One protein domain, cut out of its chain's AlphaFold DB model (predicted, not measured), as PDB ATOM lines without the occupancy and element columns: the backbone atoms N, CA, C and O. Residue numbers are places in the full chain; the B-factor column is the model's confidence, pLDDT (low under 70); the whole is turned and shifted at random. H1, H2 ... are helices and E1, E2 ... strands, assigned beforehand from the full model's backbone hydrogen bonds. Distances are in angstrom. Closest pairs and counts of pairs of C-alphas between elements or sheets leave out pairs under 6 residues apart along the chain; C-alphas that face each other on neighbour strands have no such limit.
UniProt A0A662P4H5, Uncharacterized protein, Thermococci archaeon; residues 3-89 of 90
ATOM      1  N   ILE A   3      19.054 -13.284 -33.973       96.75
ATOM      2  CA  ILE A   3      18.908 -13.571 -35.399       96.75
ATOM      3  C   ILE A   3      17.686 -12.824 -35.895       96.75
ATOM      4  O   ILE A   3      16.624 -12.937 -35.285       96.75
ATOM      5  N   LYS A   4      17.827 -12.099 -36.999       97.81
ATOM      6  CA  LYS A   4      16.702 -11.517 -37.724       97.81
ATOM      7  C   LYS A   4      16.647 -12.083 -39.126       97.81
ATOM      8  O   LYS A   4      17.674 -12.410 -39.728       97.81
ATOM      9  N   GLY A   5      15.442 -12.183 -39.646       97.81
ATOM     10  CA  GLY A   5      15.228 -12.650 -40.995       97.81
ATOM     11  C   GLY A   5      13.783 -12.510 -41.413       97.81
ATOM     12  O   GLY A   5      12.979 -11.847 -40.755       97.81
ATOM     13  N   LYS A   6      13.452 -13.181 -42.506       97.56
ATOM     14  CA  LYS A   6      12.101 -13.213 -43.046       97.56
ATOM     15  C   LYS A   6      11.719 -14.590 -43.550       97.56
ATOM     16  O   LYS A   6      12.564 -15.373 -43.987       97.56
ATOM     17  N   ILE A   7      10.426 -14.850 -43.514       97.69
ATOM     18  CA  ILE A   7       9.774 -16.020 -44.080       97.69
ATOM     19  C   ILE A   7       8.962 -15.526 -45.272       97.69
ATOM     20  O   ILE A   7       8.155 -14.605 -45.139       97.69
ATOM     21  N   VAL A   8       9.203 -16.112 -46.440       97.56
ATOM     22  CA  VAL A   8       8.513 -15.774 -47.687       97.56
ATOM     23  C   VAL A   8       7.559 -16.909 -48.018       97.56
ATOM     24  O   VAL A   8       7.986 -18.059 -48.112       97.56
ATOM     25  N   GLY A   9       6.281 -16.587 -48.191       97.25
ATOM     26  CA  GLY A   9       5.277 -17.507 -48.713       97.25
ATOM     27  C   GLY A   9       4.473 -16.871 -49.840       97.25
ATOM     28  O   GLY A   9       4.513 -15.658 -50.052       97.25
ATOM     29  N   LYS A  10       3.697 -17.689 -50.555       97.00
ATOM     30  CA  LYS A  10       2.940 -17.263 -51.750       97.00
ATOM     31  C   LYS A  10       2.002 -16.068 -51.545       97.00
ATOM     32  O   LYS A  10       1.629 -15.417 -52.518       97.00
ATOM     33  N   LYS A  11       1.561 -15.813 -50.312       94.69
ATOM     34  CA  LYS A  11       0.599 -14.757 -49.964       94.69
ATOM     35  C   LYS A  11       1.228 -13.567 -49.241       94.69
ATOM     36  O   LYS A  11       0.536 -12.578 -49.032       94.69
ATOM     37  N   GLY A  12       2.505 -13.628 -48.862       95.00
ATOM     38  CA  GLY A  12       3.135 -12.525 -48.144       95.00
ATOM     39  C   GLY A  12       4.490 -12.853 -47.535       95.00
ATOM     40  O   GLY A  12       5.052 -13.934 -47.711       95.00
ATOM     41  N   VAL A  13       5.009 -11.886 -46.785       96.56
ATOM     42  CA  VAL A  13       6.295 -11.982 -46.093       96.56
ATOM     43  C   VAL A  13       6.079 -11.676 -44.620       96.56
ATOM     44  O   VAL A  13       5.452 -10.671 -44.293       96.56
ATOM     45  N   ALA A  14       6.624 -12.519 -43.744       96.88
ATOM     46  CA  ALA A  14       6.690 -12.258 -42.312       96.88
ATOM     47  C   ALA A  14       8.137 -12.021 -41.880       96.88
ATOM     48  O   ALA A  14       9.028 -12.771 -42.279       96.88
ATOM     49  N   HIS A  15       8.375 -11.011 -41.048       97.38
ATOM     50  CA  HIS A  15       9.702 -10.754 -40.483       97.38
ATOM     51  C   HIS A  15       9.794 -11.397 -39.111       97.38
ATOM     52  O   HIS A  15       8.848 -11.321 -38.333       97.38
ATOM     53  N   PHE A  16      10.922 -12.029 -38.809       97.44
ATOM     54  CA  PHE A  16      11.137 -12.669 -37.522       97.44
ATOM     55  C   PHE A  16      12.398 -12.164 -36.831       97.44
ATOM     56  O   PHE A  16      13.399 -11.820 -37.461       97.44
ATOM     57  N   GLU A  17      12.352 -12.201 -35.505       97.88
ATOM     58  CA  GLU A  17      13.472 -11.975 -34.607       97.88
ATOM     59  C   GLU A  17      13.531 -13.125 -33.596       97.88
ATOM     60  O   GLU A  17      12.550 -13.416 -32.911       97.88
ATOM     61  N   VAL A  18      14.690 -13.775 -33.477       97.12
ATOM     62  CA  VAL A  18      14.962 -14.767 -32.435       97.12
ATOM     63  C   VAL A  18      16.067 -14.271 -31.524       97.12
ATOM     64  O   VAL A  18      17.220 -14.122 -31.932       97.12
ATOM     65  N   GLN A  19      15.736 -14.074 -30.253       95.88
ATOM     66  CA  GLN A  19      16.701 -13.746 -29.215       95.88
ATOM     67  C   GLN A  19      16.976 -14.981 -28.354       95.88
ATOM     68  O   GLN A  19      16.086 -15.449 -27.652       95.88
ATOM     69  N   LYS A  20      18.216 -15.484 -28.374       94.38
ATOM     70  CA  LYS A  20      18.690 -16.608 -27.546       94.38
ATOM     71  C   LYS A  20      19.625 -16.134 -26.437       94.38
ATOM     72  O   LYS A  20      20.614 -15.432 -26.697       94.38
ATOM     73  N   ASP A  21      19.351 -16.565 -25.212       92.50
ATOM     74  CA  ASP A  21      20.203 -16.372 -24.041       92.50
ATOM     75  C   ASP A  21      20.429 -17.691 -23.273       92.50
ATOM     76  O   ASP A  21      20.200 -18.781 -23.792       92.50
ATOM     77  N   LYS A  22      20.958 -17.610 -22.044       90.81
ATOM     78  CA  LYS A  22      21.240 -18.799 -21.220       90.81
ATOM     79  C   LYS A  22      19.985 -19.478 -20.668       90.81
ATOM     80  O   LYS A  22      20.078 -20.617 -20.224       90.81
ATOM     81  N   LYS A  23      18.859 -18.766 -20.609       91.25
ATOM     82  CA  LYS A  23      17.586 -19.276 -20.103       91.25
ATOM     83  C   LYS A  23      16.813 -19.930 -21.240       91.25
ATOM     84  O   LYS A  23      16.305 -21.026 -21.077       91.25
ATOM     85  N   GLY A  24      16.778 -19.306 -22.410       94.06
ATOM     86  CA  GLY A  24      16.037 -19.861 -23.530       94.06
ATOM     87  C   GLY A  24      15.999 -18.938 -24.728       94.06
ATOM     88  O   GLY A  24      16.975 -18.243 -25.023       94.06
ATOM     89  N   MET A  25      14.871 -18.958 -25.433       95.81
ATOM     90  CA  MET A  25      14.685 -18.203 -26.662       95.81
ATOM     91  C   MET A  25      13.344 -17.492 -26.700       95.81
ATOM     92  O   MET A  25      12.330 -18.044 -26.281       95.81
ATOM     93  N   MET A  26      13.357 -16.281 -27.241       96.81
ATOM     94  CA  MET A  26      12.171 -15.524 -27.613       96.81
ATOM     95  C   MET A  26      12.111 -15.437 -29.136       96.81
ATOM     96  O   MET A  26      13.044 -14.912 -29.737       96.81
ATOM     97  N   LEU A  27      11.028 -15.927 -29.730       97.50
ATOM     98  CA  LEU A  27      10.671 -15.731 -31.130       97.50
ATOM     99  C   LEU A  27       9.617 -14.625 -31.210       97.50
ATOM    100  O   LEU A  27       8.580 -14.709 -30.552       97.50
ATOM    101  N   LYS A  28       9.875 -13.617 -32.034       97.69
ATOM    102  CA  LYS A  28       8.901 -12.606 -32.436       97.69
ATOM    103  C   LYS A  28       8.716 -12.674 -33.938       97.69
ATOM    104  O   LYS A  28       9.713 -12.760 -34.650       97.69
ATOM    105  N   VAL A  29       7.479 -12.624 -34.411       97.38
ATOM    106  CA  VAL A  29       7.168 -12.614 -35.840       97.38
ATOM    107  C   VAL A  29       6.106 -11.568 -36.128       97.38
ATOM    108  O   VAL A  29       5.021 -11.584 -35.549       97.38
ATOM    109  N   GLU A  30       6.431 -10.670 -37.045       96.31
ATOM    110  CA  GLU A  30       5.503  -9.713 -37.630       96.31
ATOM    111  C   GLU A  30       4.858 -10.365 -38.851       96.31
ATOM    112  O   GLU A  30       5.504 -10.553 -39.885       96.31
ATOM    113  N   LEU A  31       3.595 -10.763 -38.701       92.00
ATOM    114  CA  LEU A  31       2.797 -11.349 -39.773       92.00
ATOM    115  C   LEU A  31       2.190 -10.232 -40.643       92.00
ATOM    116  O   LEU A  31       1.862  -9.167 -40.118       92.00
ATOM    117  N   PRO A  32       2.028 -10.448 -41.963       85.56
ATOM    118  CA  PRO A  32       1.484  -9.435 -42.871       85.56
ATOM    119  C   PRO A  32       0.015  -9.105 -42.579       85.56
ATOM    120  O   PRO A  32      -0.420  -7.978 -42.797       85.56
ATOM    121  N   GLU A  33      -0.736 -10.075 -42.059       82.69
ATOM    122  CA  GLU A  33      -2.105  -9.916 -41.589       82.69
ATOM    123  C   GLU A  33      -2.232 -10.602 -40.223       82.69
ATOM    124  O   GLU A  33      -1.766 -11.730 -40.050       82.69
ATOM    125  N   GLY A  34      -2.862  -9.931 -39.255       80.06
ATOM    126  CA  GLY A  34      -3.130 -10.482 -37.925       80.06
ATOM    127  C   GLY A  34      -2.257  -9.915 -36.805       80.06
ATOM    128  O   GLY A  34      -1.595  -8.886 -36.948       80.06
ATOM    129  N   GLU A  35      -2.322 -10.570 -35.647       86.44
ATOM    130  CA  GLU A  35      -1.537 -10.188 -34.475       86.44
ATOM    131  C   GLU A  35      -0.100 -10.716 -34.575       86.44
ATOM    132  O   GLU A  35       0.126 -11.816 -35.084       86.44
ATOM    133  N   PRO A  36       0.892  -9.968 -34.064       90.25
ATOM    134  CA  PRO A  36       2.266 -10.439 -34.036       90.25
ATOM    135  C   PRO A  36       2.406 -11.670 -33.134       90.25
ATOM    136  O   PRO A  36       1.947 -11.688 -31.987       90.25
ATOM    137  N   LEU A  37       3.122 -12.680 -33.621       93.12
ATOM    138  CA  LEU A  37       3.426 -13.878 -32.848       93.12
ATOM    139  C   LEU A  37       4.594 -13.592 -31.908       93.12
ATOM    140  O   LEU A  37       5.672 -13.195 -32.341       93.12
ATOM    141  N   ASN A  38       4.388 -13.823 -30.615       96.00
ATOM    142  CA  ASN A  38       5.423 -13.708 -29.594       96.00
ATOM    143  C   ASN A  38       5.453 -14.998 -28.777       96.00
ATOM    144  O   ASN A  38       4.479 -15.331 -28.103       96.00
ATOM    145  N   TYR A  39       6.567 -15.723 -28.829       96.06
ATOM    146  CA  TYR A  39       6.693 -17.025 -28.188       96.06
ATOM    147  C   TYR A  39       8.014 -17.164 -27.440       96.06
ATOM    148  O   TYR A  39       9.091 -16.996 -28.012       96.06
ATOM    149  N   PHE A  40       7.931 -17.518 -26.160       95.94
ATOM    150  CA  PHE A  40       9.096 -17.822 -25.336       95.94
ATOM    151  C   PHE A  40       9.184 -19.316 -25.045       95.94
ATOM    152  O   PHE A  40       8.213 -19.925 -24.596       95.94
ATOM    153  N   VAL A  41      10.380 -19.881 -25.204       95.81
ATOM    154  CA  VAL A  41      10.686 -21.262 -24.830       95.81
ATOM    155  C   VAL A  41      11.894 -21.322 -23.904       95.81
ATOM    156  O   VAL A  41      12.959 -20.776 -24.188       95.81
ATOM    157  N   ASN A  42      11.748 -22.051 -22.799       94.94
ATOM    158  CA  ASN A  42      12.806 -22.287 -21.817       94.94
ATOM    159  C   ASN A  42      13.647 -23.530 -22.179       94.94
ATOM    160  O   ASN A  42      13.803 -24.442 -21.370       94.94
ATOM    161  N   CYS A  43      14.133 -23.605 -23.422       91.56
ATOM    162  CA  CYS A  43      15.094 -24.620 -23.870       91.56
ATOM    163  C   CYS A  43      16.294 -23.902 -24.487       91.56
ATOM    164  O   CYS A  43      16.255 -23.526 -25.659       91.56
ATOM    165  N   PRO A  44      17.383 -23.712 -23.720       86.75
ATOM    166  CA  PRO A  44      18.628 -23.172 -24.265       86.75
ATOM    167  C   PRO A  44      19.306 -24.159 -25.235       86.75
ATOM    168  O   PRO A  44      20.198 -23.773 -25.988       86.75
ATOM    169  N   CYS A  45      18.867 -25.423 -25.210       90.31
ATOM    170  CA  CYS A  45      19.272 -26.518 -26.083       90.31
ATOM    171  C   CYS A  45      18.909 -26.321 -27.557       90.31
ATOM    172  O   CYS A  45      19.641 -26.792 -28.418       90.31
ATOM    173  N   LEU A  46      17.782 -25.669 -27.833       92.81
ATOM    174  CA  LEU A  46      17.222 -25.569 -29.175       92.81
ATOM    175  C   LEU A  46      17.947 -24.464 -29.951       92.81
ATOM    176  O   LEU A  46      18.269 -23.412 -29.387       92.81
ATOM    177  N   GLU A  47      18.230 -24.692 -31.228       93.06
ATOM    178  CA  GLU A  47      18.829 -23.672 -32.081       93.06
ATOM    179  C   GLU A  47      17.770 -22.688 -32.609       93.06
ATOM    180  O   GLU A  47      16.618 -23.067 -32.834       93.06
ATOM    181  N   PRO A  48      18.119 -21.405 -32.821       92.94
ATOM    182  CA  PRO A  48      17.141 -20.388 -33.208       92.94
ATOM    183  C   PRO A  48      16.316 -20.731 -34.457       92.94
ATOM    184  O   PRO A  48      15.110 -20.503 -34.475       92.94
ATOM    185  N   LEU A  49      16.944 -21.298 -35.492       94.81
ATOM    186  CA  LEU A  49      16.240 -21.674 -36.722       94.81
ATOM    187  C   LEU A  49      15.418 -22.955 -36.571       94.81
ATOM    188  O   LEU A  49      14.423 -23.109 -37.272       94.81
ATOM    189  N   GLU A  50      15.777 -23.840 -35.638       95.12
ATOM    190  CA  GLU A  50      14.923 -24.981 -35.300       95.12
ATOM    191  C   GLU A  50      13.619 -24.487 -34.676       95.12
ATOM    192  O   GLU A  50      12.550 -24.961 -35.050       95.12
ATOM    193  N   LEU A  51      13.686 -23.475 -33.798       95.44
ATOM    194  CA  LEU A  51      12.489 -22.839 -33.254       95.44
ATOM    195  C   LEU A  51      11.615 -22.246 -34.364       95.44
ATOM    196  O   LEU A  51      10.419 -22.501 -34.368       95.44
ATOM    197  N   VAL A  52      12.188 -21.519 -35.328       96.12
ATOM    198  CA  VAL A  52      11.430 -21.018 -36.494       96.12
ATOM    199  C   VAL A  52      10.802 -22.178 -37.277       96.12
ATOM    200  O   VAL A  52       9.629 -22.114 -37.636       96.12
ATOM    201  N   GLY A  53      11.549 -23.267 -37.480       96.00
ATOM    202  CA  GLY A  53      11.081 -24.481 -38.150       96.00
ATOM    203  C   GLY A  53       9.844 -25.113 -37.499       96.00
ATOM    204  O   GLY A  53       8.938 -25.557 -38.201       96.00
ATOM    205  N   LEU A  54       9.761 -25.099 -36.165       95.69
ATOM    206  CA  LEU A  54       8.602 -25.619 -35.425       95.69
ATOM    207  C   LEU A  54       7.312 -24.824 -35.684       95.69
ATOM    208  O   LEU A  54       6.224 -25.372 -35.523       95.69
ATOM    209  N   PHE A  55       7.428 -23.559 -36.095       95.88
ATOM    210  CA  PHE A  55       6.293 -22.682 -36.393       95.88
ATOM    211  C   PHE A  55       5.936 -22.624 -37.886       95.88
ATOM    212  O   PHE A  55       5.017 -21.894 -38.249       95.88
ATOM    213  N   LEU A  56       6.594 -23.409 -38.754       95.19
ATOM    214  CA  LEU A  56       6.263 -23.457 -40.186       95.19
ATOM    215  C   LEU A  56       4.769 -23.675 -40.466       95.19
ATOM    216  O   LEU A  56       4.239 -22.904 -41.263       95.19
ATOM    217  N   PRO A  57       4.052 -24.601 -39.794       94.94
ATOM    218  CA  PRO A  57       2.617 -24.768 -40.030       94.94
ATOM    219  C   PRO A  57       1.817 -23.490 -39.741       94.94
ATOM    220  O   PRO A  57       0.959 -23.095 -40.521       94.94
ATOM    221  N   THR A  58       2.149 -22.786 -38.654       93.44
ATOM    222  CA  THR A  58       1.523 -21.500 -38.316       93.44
ATOM    223  C   THR A  58       1.829 -20.439 -39.369       93.44
ATOM    224  O   THR A  58       0.961 -19.639 -39.711       93.44
ATOM    225  N   PHE A  59       3.044 -20.414 -39.919       94.62
ATOM    226  CA  PHE A  59       3.377 -19.485 -40.996       94.62
ATOM    227  C   PHE A  59       2.660 -19.834 -42.298       94.62
ATOM    228  O   PHE A  59       2.208 -18.921 -42.978       94.62
ATOM    229  N   GLU A  60       2.481 -21.114 -42.625       94.94
ATOM    230  CA  GLU A  60       1.737 -21.549 -43.813       94.94
ATOM    231  C   GLU A  60       0.264 -21.125 -43.778       94.94
ATOM    232  O   GLU A  60      -0.296 -20.737 -44.807       94.94
ATOM    233  N   GLU A  61      -0.358 -21.123 -42.596       93.75
ATOM    234  CA  GLU A  61      -1.727 -20.625 -42.412       93.75
ATOM    235  C   GLU A  61      -1.868 -19.147 -42.818       93.75
ATOM    236  O   GLU A  61      -2.872 -18.769 -43.427       93.75
ATOM    237  N   HIS A  62      -0.846 -18.327 -42.550       93.50
ATOM    238  CA  HIS A  62      -0.869 -16.880 -42.796       93.50
ATOM    239  C   HIS A  62      -0.262 -16.489 -44.152       93.50
ATOM    240  O   HIS A  62      -0.755 -15.590 -44.830       93.50
ATOM    241  N   LEU A  63       0.807 -17.161 -44.573       95.12
ATOM    242  CA  LEU A  63       1.611 -16.815 -45.750       95.12
ATOM    243  C   LEU A  63       1.324 -17.718 -46.955       95.12
ATOM    244  O   LEU A  63       1.822 -17.455 -48.050       95.12
ATOM    245  N   GLY A  64       0.513 -18.766 -46.790       95.00
ATOM    246  CA  GLY A  64       0.400 -19.838 -47.776       95.00
ATOM    247  C   GLY A  64       1.668 -20.692 -47.829       95.00
ATOM    248  O   GLY A  64       2.501 -20.639 -46.933       95.00
ATOM    249  N   GLU A  65       1.819 -21.479 -48.895       97.12
ATOM    250  CA  GLU A  65       3.002 -22.327 -49.096       97.12
ATOM    251  C   GLU A  65       4.295 -21.509 -48.958       97.12
ATOM    252  O   GLU A  65       4.458 -20.488 -49.638       97.12
ATOM    253  N   ILE A  66       5.181 -21.954 -48.063       97.31
ATOM    254  CA  ILE A  66       6.459 -21.293 -47.798       97.31
ATOM    255  C   ILE A  66       7.427 -21.570 -48.942       97.31
ATOM    256  O   ILE A  66       7.719 -22.714 -49.280       97.31
ATOM    257  N   GLU A  67       7.969 -20.495 -49.502       97.25
ATOM    258  CA  GLU A  67       8.968 -20.530 -50.567       97.25
ATOM    259  C   GLU A  67      10.392 -20.484 -50.001       97.25
ATOM    260  O   GLU A  67      11.330 -20.987 -50.620       97.25
ATOM    261  N   GLY A  68      10.574 -19.905 -48.810       96.44
ATOM    262  CA  GLY A  68      11.865 -19.921 -48.133       96.44
ATOM    263  C   GLY A  68      11.917 -19.155 -46.817       96.44
ATOM    264  O   GLY A  68      11.092 -18.290 -46.526       96.44
ATOM    265  N   VAL A  69      12.952 -19.465 -46.035       97.19
ATOM    266  CA  VAL A  69      13.325 -18.752 -44.811       97.19
ATOM    267  C   VAL A  69      14.716 -18.170 -45.017       97.19
ATOM    268  O   VAL A  69      15.658 -18.897 -45.333       97.19
ATOM    269  N   PHE A  70      14.847 -16.860 -44.844       97.06
ATOM    270  CA  PHE A  70      16.074 -16.124 -45.120       97.06
ATOM    271  C   PHE A  70      16.557 -15.436 -43.855       97.06
ATOM    272  O   PHE A  70      15.816 -14.679 -43.232       97.06
ATOM    273  N   VAL A  71      17.811 -15.686 -43.491       97.25
ATOM    274  CA  VAL A  71      18.485 -14.976 -42.403       97.25
ATOM    275  C   VAL A  71      19.138 -13.724 -42.969       97.25
ATOM    276  O   VAL A  71      19.883 -13.804 -43.945       97.25
ATOM    277  N   GLU A  72      18.859 -12.580 -42.355       96.31
ATOM    278  CA  GLU A  72      19.344 -11.271 -42.803       96.31
ATOM    279  C   GLU A  72      20.409 -10.706 -41.858       96.31
ATOM    280  O   GLU A  72      21.378 -10.103 -42.315       96.31
ATOM    281  N   GLU A  73      20.284 -10.945 -40.550       95.81
ATOM    282  CA  GLU A  73      21.230 -10.445 -39.551       95.81
ATOM    283  C   GLU A  73      21.474 -11.481 -38.451       95.81
ATOM    284  O   GLU A  73      20.544 -12.123 -37.959       95.81
ATOM    285  N   ILE A  74      22.737 -11.622 -38.040       94.62
ATOM    286  CA  ILE A  74      23.143 -12.433 -36.888       94.62
ATOM    287  C   ILE A  74      24.037 -11.575 -35.992       94.62
ATOM    288  O   ILE A  74      25.167 -11.253 -36.359       94.62
ATOM    289  N   GLU A  75      23.565 -11.252 -34.790       92.94
ATOM    290  CA  GLU A  75      24.379 -10.620 -33.755       92.94
ATOM    291  C   GLU A  75      24.743 -11.627 -32.656       92.94
ATOM    292  O   GLU A  75      23.936 -12.035 -31.806       92.94
ATOM    293  N   GLU A  76      26.018 -11.990 -32.602       81.94
ATOM    294  CA  GLU A  76      26.574 -12.689 -31.455       81.94
ATOM    295  C   GLU A  76      27.142 -11.677 -30.462       81.94
ATOM    296  O   GLU A  76      28.116 -10.971 -30.741       81.94
ATOM    297  N   LYS A  77      26.570 -11.617 -29.251       65.50
ATOM    298  CA  LYS A  77      27.203 -10.893 -28.144       65.50
ATOM    299  C   LYS A  77      28.536 -11.571 -27.826       65.50
ATOM    300  O   LYS A  77      28.572 -12.542 -27.070       65.50
ATOM    301  N   LYS A  78      29.634 -11.053 -28.387       52.53
ATOM    302  CA  LYS A  78      30.995 -11.428 -27.996       52.53
ATOM    303  C   LYS A  78      31.128 -11.239 -26.489       52.53
ATOM    304  O   LYS A  78      30.976 -10.136 -25.968       52.53
ATOM    305  N   SER A  79      31.389 -12.338 -25.788       48.47
ATOM    306  CA  SER A  79      31.626 -12.339 -24.351       48.47
ATOM    307  C   SER A  79      32.801 -11.413 -24.030       48.47
ATOM    308  O   SER A  79      33.947 -11.693 -24.378       48.47
ATOM    309  N   VAL A  80      32.522 -10.301 -23.350       51.22
ATOM    310  CA  VAL A  80      33.525  -9.318 -22.895       51.22
ATOM    311  C   VAL A  80      34.570  -9.971 -21.967       51.22
ATOM    312  O   VAL A  80      35.695  -9.494 -21.853       51.22
ATOM    313  N   PHE A  81      34.246 -11.133 -21.386       48.19
ATOM    314  CA  PHE A  81      35.153 -11.952 -20.578       48.19
ATOM    315  C   PHE A  81      36.345 -12.543 -21.349       48.19
ATOM    316  O   PHE A  81      37.345 -12.887 -20.721       48.19
ATOM    317  N   GLY A  82      36.284 -12.644 -22.683       49.03
ATOM    318  CA  GLY A  82      37.424 -13.097 -23.490       49.03
ATOM    319  C   GLY A  82      38.598 -12.112 -23.452       49.03
ATOM    320  O   GLY A  82      39.737 -12.521 -23.250       49.03
ATOM    321  N   LYS A  83      38.309 -10.805 -23.522       50.66
ATOM    322  CA  LYS A  83      39.331  -9.742 -23.529       50.66
ATOM    323  C   LYS A  83      40.046  -9.570 -22.187       50.66
ATOM    324  O   LYS A  83      41.230  -9.255 -22.160       50.66
ATOM    325  N   VAL A  84      39.354  -9.787 -21.065       56.03
ATOM    326  CA  VAL A  84      39.954  -9.620 -19.725       56.03
ATOM    327  C   VAL A  84      40.982 -10.722 -19.434       56.03
ATOM    328  O   VAL A  84      41.981 -10.477 -18.765       56.03
ATOM    329  N   ARG A  85      40.784 -11.931 -19.979       50.66
ATOM    330  CA  ARG A  85      41.707 -13.058 -19.780       50.66
ATOM    331  C   ARG A  85      42.998 -12.933 -20.600       50.66
ATOM    332  O   ARG A  85      44.016 -13.470 -20.177       50.66
ATOM    333  N   GLU A  86      42.966 -12.217 -21.725       52.38
ATOM    334  CA  GLU A  86      44.169 -11.861 -22.495       52.38
ATOM    335  C   GLU A  86      44.979 -10.747 -21.817       52.38
ATOM    336  O   GLU A  86      46.202 -10.804 -21.820       52.38
ATOM    337  N   LEU A  87      44.321  -9.789 -21.154       54.81
ATOM    338  CA  LEU A  87      44.993  -8.701 -20.427       54.81
ATOM    339  C   LEU A  87      45.671  -9.145 -19.118       54.81
ATOM    340  O   LEU A  87      46.645  -8.531 -18.702       54.81
ATOM    341  N   LEU A  88      45.180 -10.206 -18.469       55.03
ATOM    342  CA  LEU A  88      45.753 -10.744 -17.223       55.03
ATOM    343  C   LEU A  88      46.872 -11.780 -17.445       55.03
ATOM    344  O   LEU A  88      47.415 -12.305 -16.476       55.03
ATOM    345  N   ARG A  89      47.198 -12.104 -18.703       52.62
ATOM    346  CA  ARG A  89      48.351 -12.938 -19.093       52.62
ATOM    347  C   ARG A  89      49.542 -12.110 -19.605       52.62
ATOM    348  O   ARG A  89      50.422 -12.677 -20.250       52.62
TER     349      ARG A  89
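Overview. This is residues 3 to 89 of the 90 residues of an uncharacterized protein of Thermococci archaeon (UniProt A0A662P4H5). A twisted sheet of five antiparallel strands curls round the short helix H1, with H2 on the same face and the other face bare; after E5 a thin tail, residues 78 to 89 with H3, sticks out from this body and makes the length. The 87 printed residues hold five named strands and three named helices in the order E1 E2 E3 E4 H1 H2 E5 H3, a mixed class. The sheet's order is E4 E3 E2 E1 E5. The whole is loose, with a radius of gyration of the C-alphas of 16.1 A and spans of 57 by 24 by 19 A.

Arrangement. E1, residues 3 to 9, and E2, residues 12 to 20, form a hairpin at 155 degrees, with N 5 and O 16 3.0 A apart, within hydrogen-bond range. E3, residues 25 to 30, forms a hairpin with E2 at 160 degrees; N 17 and O 28 are 2.8 A apart. E4, residues 37 to 41, an edge strand, forms a hairpin with E3 at 172 degrees; N 27 and O 39 are 2.8 A apart. E1 to E4 are a meander, each strand the antiparallel neighbour of the one before. H1, residues 48 to 54, is on the sheet; its closest C-alphas to E2 are those of Pro 48 and Val 18, 6.1 A apart. H2, residues 56 to 63, is on the same face, in two layers, helices on one face of a sheet; its closest C-alphas to E1 are those of Leu 63 and Gly 9, 4.8 A apart. H1 and H2 meet only through their link. E5, residues 66 to 75, the other edge strand, is antiparallel to E1 at 167 degrees; N 6 and O 70 are 2.9 A apart. H3, residues 81 to 87, is not on the sheet and is apart from H1 and H2. Each O i to N i+4 pair of H1 is within hydrogen-bond range, against 3 of 4 in H2 and 1 of 3 in H3, where 3 of 4 O i to N i+3 pairs are.

Along the chain. E1 begins at C-alpha 3 (18.908, -13.571, -35.399) and is 19.5 A long. E2 measures 26.1 A, E3 16.6 A, E4 13.1 A, H1 10.3 A and H2 9.8 A. E5 runs 25.1 A to C-alpha 75 (24.379, -10.620, -33.755). H3 measures 10.4 A and ends at C-alpha 87 (44.993, -8.701, -20.427).

Size, cuts and confidence. The two C-alphas farthest apart are those of Lys 11 and Arg 89, 56.9 A. Without residues 78 to 89, which stand free, the body spans 36 by 21 by 18 A. The printed part has no cut and no long link. The mean pLDDT of the printed part is 88.2, and residues 77 to 89 are under 70.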